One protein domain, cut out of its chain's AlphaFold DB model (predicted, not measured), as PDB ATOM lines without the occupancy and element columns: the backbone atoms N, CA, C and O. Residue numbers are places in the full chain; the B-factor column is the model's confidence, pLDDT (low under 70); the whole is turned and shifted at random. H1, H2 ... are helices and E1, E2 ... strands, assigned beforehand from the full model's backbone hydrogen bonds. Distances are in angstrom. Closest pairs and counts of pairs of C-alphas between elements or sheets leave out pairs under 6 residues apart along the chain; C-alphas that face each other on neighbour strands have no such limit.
ATOM      1  N   MET A   5     115.478-193.073 275.257       73.06
ATOM      2  CA  MET A   5     115.779-192.439 273.981       73.06
ATOM      3  C   MET A   5     115.921-190.921 274.137       73.06
ATOM      4  O   MET A   5     115.355-190.356 275.061       73.06
ATOM      5  N   SER A   6     116.681-190.236 273.277       78.38
ATOM      6  CA  SER A   6     116.752-188.761 273.259       78.38
ATOM      7  C   SER A   6     116.071-188.164 272.028       78.38
ATOM      8  O   SER A   6     116.267-188.686 270.942       78.38
ATOM      9  N   VAL A   7     115.291-187.089 272.152       81.44
ATOM     10  CA  VAL A   7     114.751-186.343 270.994       81.44
ATOM     11  C   VAL A   7     115.673-185.174 270.675       81.44
ATOM     12  O   VAL A   7     116.214-184.583 271.600       81.44
ATOM     13  N   ARG A   8     115.882-184.834 269.399       82.44
ATOM     14  CA  ARG A   8     116.733-183.702 268.998       82.44
ATOM     15  C   ARG A   8     116.024-182.747 268.045       82.44
ATOM     16  O   ARG A   8     115.677-183.160 266.945       82.44
ATOM     17  N   TYR A   9     115.904-181.474 268.429       80.94
ATOM     18  CA  TYR A   9     115.538-180.387 267.508       80.94
ATOM     19  C   TYR A   9     116.719-179.458 267.269       80.94
ATOM     20  O   TYR A   9     117.411-179.065 268.214       80.94
ATOM     21  N   GLN A  10     116.921-179.081 266.009       77.75
ATOM     22  CA  GLN A  10     117.935-178.119 265.601       77.75
ATOM     23  C   GLN A  10     117.279-177.032 264.752       77.75
ATOM     24  O   GLN A  10     116.846-177.287 263.633       77.75
ATOM     25  N   PHE A  11     117.235-175.819 265.295       78.75
ATOM     26  CA  PHE A  11     116.754-174.630 264.601       78.75
ATOM     27  C   PHE A  11     117.871-173.585 264.563       78.75
ATOM     28  O   PHE A  11     118.670-173.476 265.498       78.75
ATOM     29  N   LYS A  12     117.952-172.811 263.478       75.75
ATOM     30  CA  LYS A  12     118.957-171.748 263.326       75.75
ATOM     31  C   LYS A  12     118.799-170.738 264.472       75.75
ATOM     32  O   LYS A  12     117.692-170.275 264.710       75.75
ATOM     33  N   LYS A  13     119.902-170.392 265.153       77.62
ATOM     34  CA  LYS A  13     119.962-169.519 266.352       77.62
ATOM     35  C   LYS A  13     119.421-170.116 267.665       77.62
ATOM     36  O   LYS A  13     119.514-169.448 268.688       77.62
ATOM     37  N   TYR A  14     118.948-171.365 267.682       74.62
ATOM     38  CA  TYR A  14     118.502-172.034 268.910       74.62
ATOM     39  C   TYR A  14     119.505-173.085 269.370       74.62
ATOM     40  O   TYR A  14     120.106-173.801 268.566       74.62
ATOM     41  N   ARG A  15     119.665-173.214 270.693       77.25
ATOM     42  CA  ARG A  15     120.419-174.334 271.266       77.25
ATOM     43  C   ARG A  15     119.733-175.642 270.890       77.25
ATOM     44  O   ARG A  15     118.507-175.731 270.894       77.25
ATOM     45  N   VAL A  16     120.536-176.668 270.609       79.12
ATOM     46  CA  VAL A  16     120.015-178.001 270.291       79.12
ATOM     47  C   VAL A  16     119.168-178.495 271.462       79.12
ATOM     48  O   VAL A  16     119.680-178.694 272.565       79.12
ATOM     49  N   HIS A  17     117.877-178.708 271.223       79.06
ATOM     50  CA  HIS A  17     116.970-179.246 272.229       79.06
ATOM     51  C   HIS A  17     117.187-180.754 272.334       79.06
ATOM     52  O   HIS A  17     117.073-181.433 271.317       79.06
ATOM     53  N   LYS A  18     117.530-181.278 273.523       81.94
ATOM     54  CA  LYS A  18     117.845-182.708 273.734       81.94
ATOM     55  C   LYS A  18     117.142-183.354 274.946       81.94
ATOM     56  O   LYS A  18     117.824-183.721 275.904       81.94
ATOM     57  N   PRO A  19     115.808-183.504 274.968       79.50
ATOM     58  CA  PRO A  19     115.117-184.203 276.047       79.50
ATOM     59  C   PRO A  19     115.302-185.720 275.930       79.50
ATOM     60  O   PRO A  19     115.448-186.258 274.833       79.50
ATOM     61  N   GLN A  20     115.276-186.420 277.064       82.31
ATOM     62  CA  GLN A  20     115.260-187.884 277.110       82.31
ATOM     63  C   GLN A  20     113.843-188.403 277.398       82.31
ATOM     64  O   GLN A  20     113.205-187.977 278.358       82.31
ATOM     65  N   VAL A  21     113.360-189.344 276.586       76.31
ATOM     66  CA  VAL A  21     112.027-189.961 276.637       76.31
ATOM     67  C   VAL A  21     112.103-191.472 276.393       76.31
ATOM     68  O   VAL A  21     112.910-191.958 275.604       76.31
ATOM     69  N   ASN A  22     111.242-192.246 277.051       75.94
ATOM     70  CA  ASN A  22     111.087-193.676 276.765       75.94
ATOM     71  C   ASN A  22     110.058-193.873 275.650       75.94
ATOM     72  O   ASN A  22     108.960-193.330 275.730       75.94
ATOM     73  N   VAL A  23     110.406-194.663 274.633       73.62
ATOM     74  CA  VAL A  23     109.559-194.852 273.433       73.62
ATOM     75  C   VAL A  23     109.231-196.318 273.166       73.62
ATOM     76  O   VAL A  23     108.292-196.649 272.446       73.62
ATOM     77  N   LEU A  24     109.983-197.219 273.792       69.81
ATOM     78  CA  LEU A  24     109.676-198.636 273.779       69.81
ATOM     79  C   LEU A  24     108.469-198.890 274.675       69.81
ATOM     80  O   LEU A  24     108.467-198.540 275.856       69.81
ATOM     81  N   ARG A  25     107.451-199.541 274.112       65.56
ATOM     82  CA  ARG A  25     106.288-199.997 274.868       65.56
ATOM     83  C   ARG A  25     106.454-201.484 275.157       65.56
ATOM     84  O   ARG A  25     106.486-202.306 274.242       65.56
ATOM     85  N   TRP A  26     106.562-201.825 276.436       60.12
ATOM     86  CA  TRP A  26     106.436-203.207 276.889       60.12
ATOM     87  C   TRP A  26     104.954-203.571 276.941       60.12
ATOM     88  O   TRP A  26     104.178-202.929 277.645       60.12
ATOM     89  N   ALA A  27     104.555-204.579 276.172       62.56
ATOM     90  CA  ALA A  27     103.196-205.106 276.185       62.56
ATOM     91  C   ALA A  27     103.258-206.635 276.114       62.56
ATOM     92  O   ALA A  27     103.929-207.179 275.241       62.56
ATOM     93  N   HIS A  28     102.566-207.328 277.026       64.81
ATOM     94  CA  HIS A  28     102.477-208.798 277.042       64.81
ATOM     95  C   HIS A  28     103.857-209.486 276.997       64.81
ATOM     96  O   HIS A  28     104.077-210.409 276.218       64.81
ATOM     97  N   ARG A  29     104.816-208.993 277.798       67.88
ATOM     98  CA  ARG A  29     106.207-209.494 277.875       67.88
ATOM     99  C   ARG A  29     107.006-209.443 276.559       67.88
ATOM    100  O   ARG A  29     108.110-209.970 276.507       67.88
ATOM    101  N   LYS A  30     106.497-208.778 275.514       67.88
ATOM    102  CA  LYS A  30     107.218-208.524 274.261       67.88
ATOM    103  C   LYS A  30     107.510-207.033 274.114       67.88
ATOM    104  O   LYS A  30     106.656-206.178 274.371       67.88
ATOM    105  N   MET A  31     108.729-206.719 273.691       68.00
ATOM    106  CA  MET A  31     109.106-205.363 273.307       68.00
ATOM    107  C   MET A  31     108.502-205.081 271.930       68.00
ATOM    108  O   MET A  31     108.860-205.737 270.954       68.00
ATOM    109  N   LYS A  32     107.550-204.146 271.848       68.94
ATOM    110  CA  LYS A  32     106.981-203.736 270.560       68.94
ATOM    111  C   LYS A  32     107.794-202.586 269.987       68.94
ATOM    112  O   LYS A  32     108.073-201.616 270.697       68.94
ATOM    113  N   GLN A  33     108.134-202.687 268.703       70.81
ATOM    114  CA  GLN A  33     108.680-201.544 267.986       70.81
ATOM    115  C   GLN A  33     107.631-200.421 267.928       70.81
ATOM    116  O   GLN A  33     106.438-200.697 267.759       70.81
ATOM    117  N   PRO A  34     108.043-199.162 268.126       78.44
ATOM    118  CA  PRO A  34     107.133-198.031 268.077       78.44
ATOM    119  C   PRO A  34     106.646-197.795 266.644       78.44
ATOM    120  O   PRO A  34     107.410-197.883 265.689       78.44
ATOM    121  N   THR A  35     105.366-197.462 266.491       84.88
ATOM    122  CA  THR A  35     104.810-197.071 265.191       84.88
ATOM    123  C   THR A  35     105.192-195.633 264.852       84.88
ATOM    124  O   THR A  35     105.384-194.814 265.753       84.88
ATOM    125  N   TYR A  36     105.209-195.285 263.562       84.19
ATOM    126  CA  TYR A  36     105.467-193.908 263.122       84.19
ATOM    127  C   TYR A  36     104.510-192.894 263.777       84.19
ATOM    128  O   TYR A  36     104.939-191.846 264.249       84.19
ATOM    129  N   HIS A  37     103.230-193.249 263.933       85.50
ATOM    130  CA  HIS A  37     102.251-192.434 264.662       85.50
ATOM    131  C   HIS A  37     102.642-192.197 266.134       85.50
ATOM    132  O   HIS A  37     102.495-191.091 266.658       85.50
ATOM    133  N   HIS A  38     103.163-193.219 266.822       86.12
ATOM    134  CA  HIS A  38     103.633-193.065 268.198       86.12
ATOM    135  C   HIS A  38     104.845-192.130 268.278       86.12
ATOM    136  O   HIS A  38     104.880-191.246 269.137       86.12
ATOM    137  N   LEU A  39     105.795-192.284 267.353       86.94
ATOM    138  CA  LEU A  39     106.961-191.414 267.230       86.94
ATOM    139  C   LEU A  39     106.554-189.958 266.955       86.94
ATOM    140  O   LEU A  39     107.055-189.051 267.617       86.94
ATOM    141  N   ALA A  40     105.592-189.737 266.055       88.69
ATOM    142  CA  ALA A  40     105.064-188.414 265.730       88.69
ATOM    143  C   ALA A  40     104.407-187.741 266.942       88.69
ATOM    144  O   ALA A  40     104.657-186.567 267.206       88.69
ATOM    145  N   ARG A  41     103.640-188.491 267.747       90.38
ATOM    146  CA  ARG A  41     103.082-187.981 269.014       90.38
ATOM    147  C   ARG A  41     104.161-187.564 270.008       90.38
ATOM    148  O   ARG A  41     103.968-186.588 270.729       90.38
ATOM    149  N   ILE A  42     105.262-188.309 270.092       89.00
ATOM    150  CA  ILE A  42     106.381-187.958 270.975       89.00
ATOM    151  C   ILE A  42     107.073-186.696 270.472       89.00
ATOM    152  O   ILE A  42     107.285-185.782 271.264       89.00
ATOM    153  N   ALA A  43     107.356-186.617 269.169       89.50
ATOM    154  CA  ALA A  43     107.908-185.414 268.562       89.50
ATOM    155  C   ALA A  43     107.009-184.199 268.860       89.50
ATOM    156  O   ALA A  43     107.455-183.234 269.471       89.50
ATOM    157  N   ALA A  44     105.709-184.280 268.572       91.25
ATOM    158  CA  ALA A  44     104.786-183.175 268.823       91.25
ATOM    159  C   ALA A  44     104.804-182.697 270.291       91.25
ATOM    160  O   ALA A  44     104.903-181.501 270.558       91.25
ATOM    161  N   LYS A  45     104.802-183.624 271.259       91.69
ATOM    162  CA  LYS A  45     104.890-183.279 272.689       91.69
ATOM    163  C   LYS A  45     106.192-182.577 273.058       91.69
ATOM    164  O   LYS A  45     106.164-181.604 273.807       91.69
ATOM    165  N   GLU A  46     107.327-183.066 272.569       90.69
ATOM    166  CA  GLU A  46     108.613-182.421 272.852       90.69
ATOM    167  C   GLU A  46     108.752-181.080 272.123       90.69
ATOM    168  O   GLU A  46     109.380-180.170 272.654       90.69
ATOM    169  N   MET A  47     108.125-180.916 270.954       90.94
ATOM    170  CA  MET A  47     108.094-179.631 270.255       90.94
ATOM    171  C   MET A  47     107.277-178.594 271.037       90.94
ATOM    172  O   MET A  47     107.754-177.479 271.220       90.94
ATOM    173  N   GLN A  48     106.124-178.977 271.602       91.00
ATOM    174  CA  GLN A  48     105.343-178.096 272.488       91.00
ATOM    175  C   GLN A  48     106.215-177.611 273.646       91.00
ATOM    176  O   GLN A  48     106.357-176.416 273.867       91.00
ATOM    177  N   ARG A  49     106.873-178.547 274.343       89.81
ATOM    178  CA  ARG A  49     107.756-178.232 275.476       89.81
ATOM    179  C   ARG A  49     108.917-177.328 275.080       89.81
ATOM    180  O   ARG A  49     109.380-176.540 275.901       89.81
ATOM    181  N   PHE A  50     109.439-177.487 273.868       89.69
ATOM    182  CA  PHE A  50     110.465-176.605 273.335       89.69
ATOM    183  C   PHE A  50     109.912-175.192 273.122       89.69
ATOM    184  O   PHE A  50     110.532-174.251 273.611       89.69
ATOM    185  N   MET A  51     108.756-175.040 272.472       90.00
ATOM    186  CA  MET A  51     108.117-173.738 272.238       90.00
ATOM    187  C   MET A  51     107.761-173.033 273.551       90.00
ATOM    188  O   MET A  51     108.120-171.875 273.737       90.00
ATOM    189  N   ASP A  52     107.183-173.752 274.517       89.94
ATOM    190  CA  ASP A  52     106.827-173.199 275.833       89.94
ATOM    191  C   ASP A  52     108.054-172.652 276.588       89.94
ATOM    192  O   ASP A  52     107.964-171.670 277.328       89.94
ATOM    193  N   LYS A  53     109.221-173.290 276.409       88.56
ATOM    194  CA  LYS A  53     110.492-172.872 277.024       88.56
ATOM    195  C   LYS A  53     111.207-171.763 276.258       88.56
ATOM    196  O   LYS A  53     112.007-171.051 276.859       88.56
ATOM    197  N   ASN A  54     110.973-171.641 274.955       87.62
ATOM    198  CA  ASN A  54     111.647-170.686 274.080       87.62
ATOM    199  C   ASN A  54     110.606-169.699 273.549       87.62
ATOM    200  O   ASN A  54     110.157-169.826 272.415       87.62
ATOM    201  N   LYS A  55     110.239-168.713 274.376       83.12
ATOM    202  CA  LYS A  55     109.212-167.709 274.041       83.12
ATOM    203  C   LYS A  55     109.520-166.914 272.766       83.12
ATOM    204  O   LYS A  55     108.594-166.465 272.109       83.12
ATOM    205  N   ASP A  56     110.798-166.791 272.412       85.94
ATOM    206  CA  ASP A  56     111.251-166.083 271.209       85.94
ATOM    207  C   ASP A  56     111.183-166.940 269.931       85.94
ATOM    208  O   ASP A  56     111.578-166.482 268.857       85.94
ATOM    209  N   PHE A  57     110.725-168.195 270.027       87.19
ATOM    210  CA  PHE A  57     110.592-169.071 268.869       87.19
ATOM    211  C   PHE A  57     109.611-168.459 267.851       87.19
ATOM    212  O   PHE A  57     108.449-168.241 268.185       87.19
ATOM    213  N   PRO A  58     110.044-168.180 266.606       87.62
ATOM    214  CA  PRO A  58     109.365-167.226 265.728       87.62
ATOM    215  C   PRO A  58     108.194-167.834 264.948       87.62
ATOM    216  O   PRO A  58     107.682-167.197 264.033       87.62
ATOM    217  N   TYR A  59     107.816-169.075 265.250       88.69
ATOM    218  CA  TYR A  59     106.807-169.822 264.507       88.69
ATOM    219  C   TYR A  59     105.725-170.313 265.455       88.69
ATOM    220  O   TYR A  59     106.021-170.809 266.544       88.69
ATOM    221  N   GLU A  60     104.476-170.225 265.018       89.19
ATOM    222  CA  GLU A  60     103.355-170.812 265.728       89.19
ATOM    223  C   GLU A  60     103.191-172.292 265.376       89.19
ATOM    224  O   GLU A  60     103.699-172.796 264.377       89.19
ATOM    225  N   TRP A  61     102.399-173.007 266.175       89.00
ATOM    226  CA  TRP A  61     102.113-174.424 265.950       89.00
ATOM    227  C   TRP A  61     101.546-174.732 264.567       89.00
ATOM    228  O   TRP A  61     101.889-175.751 263.973       89.00
ATOM    229  N   ARG A  62     100.687-173.846 264.059       88.19
ATOM    230  CA  ARG A  62     100.061-173.976 262.737       88.19
ATOM    231  C   ARG A  62     101.064-173.871 261.584       88.19
ATOM    232  O   ARG A  62     100.787-174.380 260.499       88.19
ATOM    233  N   ASP A  63     102.221-173.261 261.833       89.38
ATOM    234  CA  ASP A  63     103.267-173.063 260.831       89.38
ATOM    235  C   ASP A  63     104.184-174.289 260.738       89.38
ATOM    236  O   ASP A  63     104.919-174.446 259.767       89.38
ATOM    237  N   LEU A  64     104.162-175.186 261.726       90.19
ATOM    238  CA  LEU A  64     105.083-176.316 261.802       90.19
ATOM    239  C   LEU A  64     104.508-177.563 261.135       90.19
ATOM    240  O   LEU A  64     103.402-178.010 261.434       90.19
ATOM    241  N   VAL A  65     105.311-178.198 260.283       89.88
ATOM    242  CA  VAL A  65     104.964-179.469 259.641       89.88
ATOM    243  C   VAL A  65     106.035-180.501 259.944       89.88
ATOM    244  O   VAL A  65     107.213-180.302 259.655       89.88
ATOM    245  N   LEU A  66     105.627-181.640 260.500       89.25
ATOM    246  CA  LEU A  66     106.522-182.775 260.682       89.25
ATOM    247  C   LEU A  66     106.762-183.457 259.331       89.25
ATOM    248  O   LEU A  66     105.877-184.131 258.810       89.25
ATOM    249  N   LEU A  67     107.957-183.279 258.772       87.88
ATOM    250  CA  LEU A  67     108.338-183.830 257.469       87.88
ATOM    251  C   LEU A  67     108.760-185.292 257.588       87.88
ATOM    252  O   LEU A  67     108.372-186.133 256.782       87.88
ATOM    253  N   HIS A  68     109.582-185.592 258.593       88.44
ATOM    254  CA  HIS A  68     110.123-186.929 258.791       88.44
ATOM    255  C   HIS A  68     110.561-187.156 260.237       88.44
ATOM    256  O   HIS A  68     110.730-186.204 261.000       88.44
ATOM    257  N   ILE A  69     110.787-188.415 260.606       87.62
ATOM    258  CA  ILE A  69     111.366-188.791 261.893       87.62
ATOM    259  C   ILE A  69     112.432-189.852 261.657       87.62
ATOM    260  O   ILE A  69     112.103-190.996 261.352       87.62
ATOM    261  N   ASP A  70     113.692-189.491 261.878       83.50
ATOM    262  CA  ASP A  70     114.785-190.457 261.859       83.50
ATOM    263  C   ASP A  70     114.919-191.124 263.237       83.50
ATOM    264  O   ASP A  70     114.984-190.446 264.271       83.50
ATOM    265  N   LEU A  71     114.995-192.457 263.262       74.81
ATOM    266  CA  LEU A  71     115.443-193.202 264.437       74.81
ATOM    267  C   LEU A  71     116.961-193.399 264.329       74.81
ATOM    268  O   LEU A  71     117.447-194.321 263.681       74.81
ATOM    269  N   VAL A  72     117.717-192.500 264.944       71.62
ATOM    270  CA  VAL A  72     119.181-192.522 264.936       71.62
ATOM    271  C   VAL A  72     119.696-193.555 265.945       71.62
ATOM    272  O   VAL A  72     119.029-193.893 266.933       71.62
ATOM    273  N   SER A  73     120.914-194.049 265.706       65.00
ATOM    274  CA  SER A  73     121.618-194.978 266.593       65.00
ATOM    275  C   SER A  73     121.609-194.520 268.060       65.00
ATOM    276  O   SER A  73     121.550-193.329 268.376       65.00
ATOM    277  N   LYS A  74     121.666-195.496 268.978       68.44
ATOM    278  CA  LYS A  74     121.598-195.289 270.441       68.44
ATOM    279  C   LYS A  74     120.247-194.749 270.933       68.44
ATOM    280  O   LYS A  74     120.197-194.062 271.948       68.44
ATOM    281  N   GLY A  75     119.164-195.060 270.216       71.00
ATOM    282  CA  GLY A  75     117.812-194.656 270.586       71.00
ATOM    283  C   GLY A  75     117.691-193.142 270.594       71.00
ATOM    284  O   GLY A  75     117.447-192.552 271.633       71.00
ATOM    285  N   SER A  76     117.940-192.469 269.476       76.25
ATOM    286  CA  SER A  76     117.652-191.037 269.382       76.25
ATOM    287  C   SER A  76     116.604-190.776 268.311       76.25
ATOM    288  O   SER A  76     116.714-191.277 267.203       76.25
ATOM    289  N   LEU A  77     115.588-189.990 268.648       85.88
ATOM    290  CA  LEU A  77     114.588-189.489 267.725       85.88
ATOM    291  C   LEU A  77     115.089-188.167 267.143       85.88
ATOM    292  O   LEU A  77     115.318-187.210 267.887       85.88
ATOM    293  N   GLN A  78     115.222-188.085 265.828       86.50
ATOM    294  CA  GLN A  78     115.547-186.841 265.142       86.50
ATOM    295  C   GLN A  78     114.401-186.460 264.196       86.50
ATOM    296  O   GLN A  78     114.398-186.824 263.020       86.50
ATOM    297  N   PRO A  79     113.377-185.768 264.720       88.00
ATOM    298  CA  PRO A  79     112.304-185.214 263.910       88.00
ATOM    299  C   PRO A  79     112.821-184.080 263.019       88.00
ATOM    300  O   PRO A  79     113.540-183.184 263.466       88.00
ATOM    301  N   ARG A  80     112.412-184.105 261.752       88.31
ATOM    302  CA  ARG A  80     112.626-183.037 260.777       88.31
ATOM    303  C   ARG A  80     111.345-182.227 260.679       88.31
ATOM    304  O   ARG A  80     110.319-182.746 260.241       88.31
ATOM    305  N   ILE A  81     111.408-180.973 261.104       88.25
ATOM    306  CA  ILE A  81     110.274-180.052 261.087       88.25
ATOM    307  C   ILE A  81     110.527-179.003 260.008       88.25
ATOM    308  O   ILE A  81     111.571-178.353 260.007       88.25
ATOM    309  N   GLY A  82     109.580-178.875 259.085       86.50
ATOM    310  CA  GLY A  82     109.502-177.780 258.127       86.50
ATOM    311  C   GLY A  82     108.602-176.665 258.651       86.50
ATOM    312  O   GLY A  82     107.785-176.889 259.546       86.50
ATOM    313  N   VAL A  83     108.743-175.480 258.067       88.50
ATOM    314  CA  VAL A  83     107.890-174.323 258.352       88.50
ATOM    315  C   VAL A  83     107.098-173.984 257.095       88.50
ATOM    316  O   VAL A  83     107.681-173.813 256.025       88.50
ATOM    317  N   ARG A  84     105.775-173.889 257.216       85.62
ATOM    318  CA  ARG A  84     104.902-173.291 256.210       85.62
ATOM    319  C   ARG A  84     105.027-171.783 256.329       85.62
ATOM    320  O   ARG A  84     104.514-171.190 257.269       85.62
TER     321      ARG A  84
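Overview. This is residues 5 to 84 of the 88 residues of an uncharacterized protein of Polyporus brumalis (UniProt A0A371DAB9). What shape do these atoms make? The long hairpin E4 and E5, with short E1 beside E5, makes a small sheet, and one helix, H1, crosses one face of it in two layers. At one end residues 26 to 31, in the small hairpin E2 and E3, stick out as an arm. What else sums it up? Eighty residues are printed, with the named elements in the order E1 E2 E3 H1 E4 E5, class mixed; the larger sheet, E1 E5 E4, is mixed. The whole is compact, radius of gyration of the C-alphas 13.4 A, with spans of 44 by 21 by 20 A.

Along the chain. Where is the larger sheet? E4, residues 64 to 72, is 21.7 A long and bends by 57 degrees at residue 67. E5, residues 76 to 83, is 22.3 A long and ends at C-alpha 83 (107.890, -174.323, 258.352). E1, residues 5 to 7, 6.9 A, begins at C-alpha 5 (115.779, -192.439, 273.981). Where is the rest? H1, residues 36 to 53, is 25.7 A long; E2, residues 25 to 27, and E3, residues 30 to 32, are 6.1 A each.

Arrangement. How are strands paired? E5 is antiparallel to E4, with N 67 and O 80 at 2.8 A, and parallel to E1, with N 77 and O 6 at 2.7 A. E2 and E3 are antiparallel, with N 30 and O 27 at 3.0 A. Where is H1? It is on the larger sheet at a height of 6.0 A, over E5 and across the strands, at 74 degrees to E5 on the local plane; the closest C-alphas of H1 and E5, Ala 43 and Pro 79, are 6.4 A apart. Every O i to N i+4 pair in H1 is within hydrogen-bond range. What stays apart? E2 and H1 are apart, for instance.

Size, cuts and confidence. How large is it? The two C-alphas farthest apart, of Lys 13 and His 28, are 44.3 A apart. Is it continuous? The printed part has no cut; the link from E1 to E2, 17 residues, is long. Where is confidence low? The pLDDT is under 70 in residues 24 to 32 and 73 to 74.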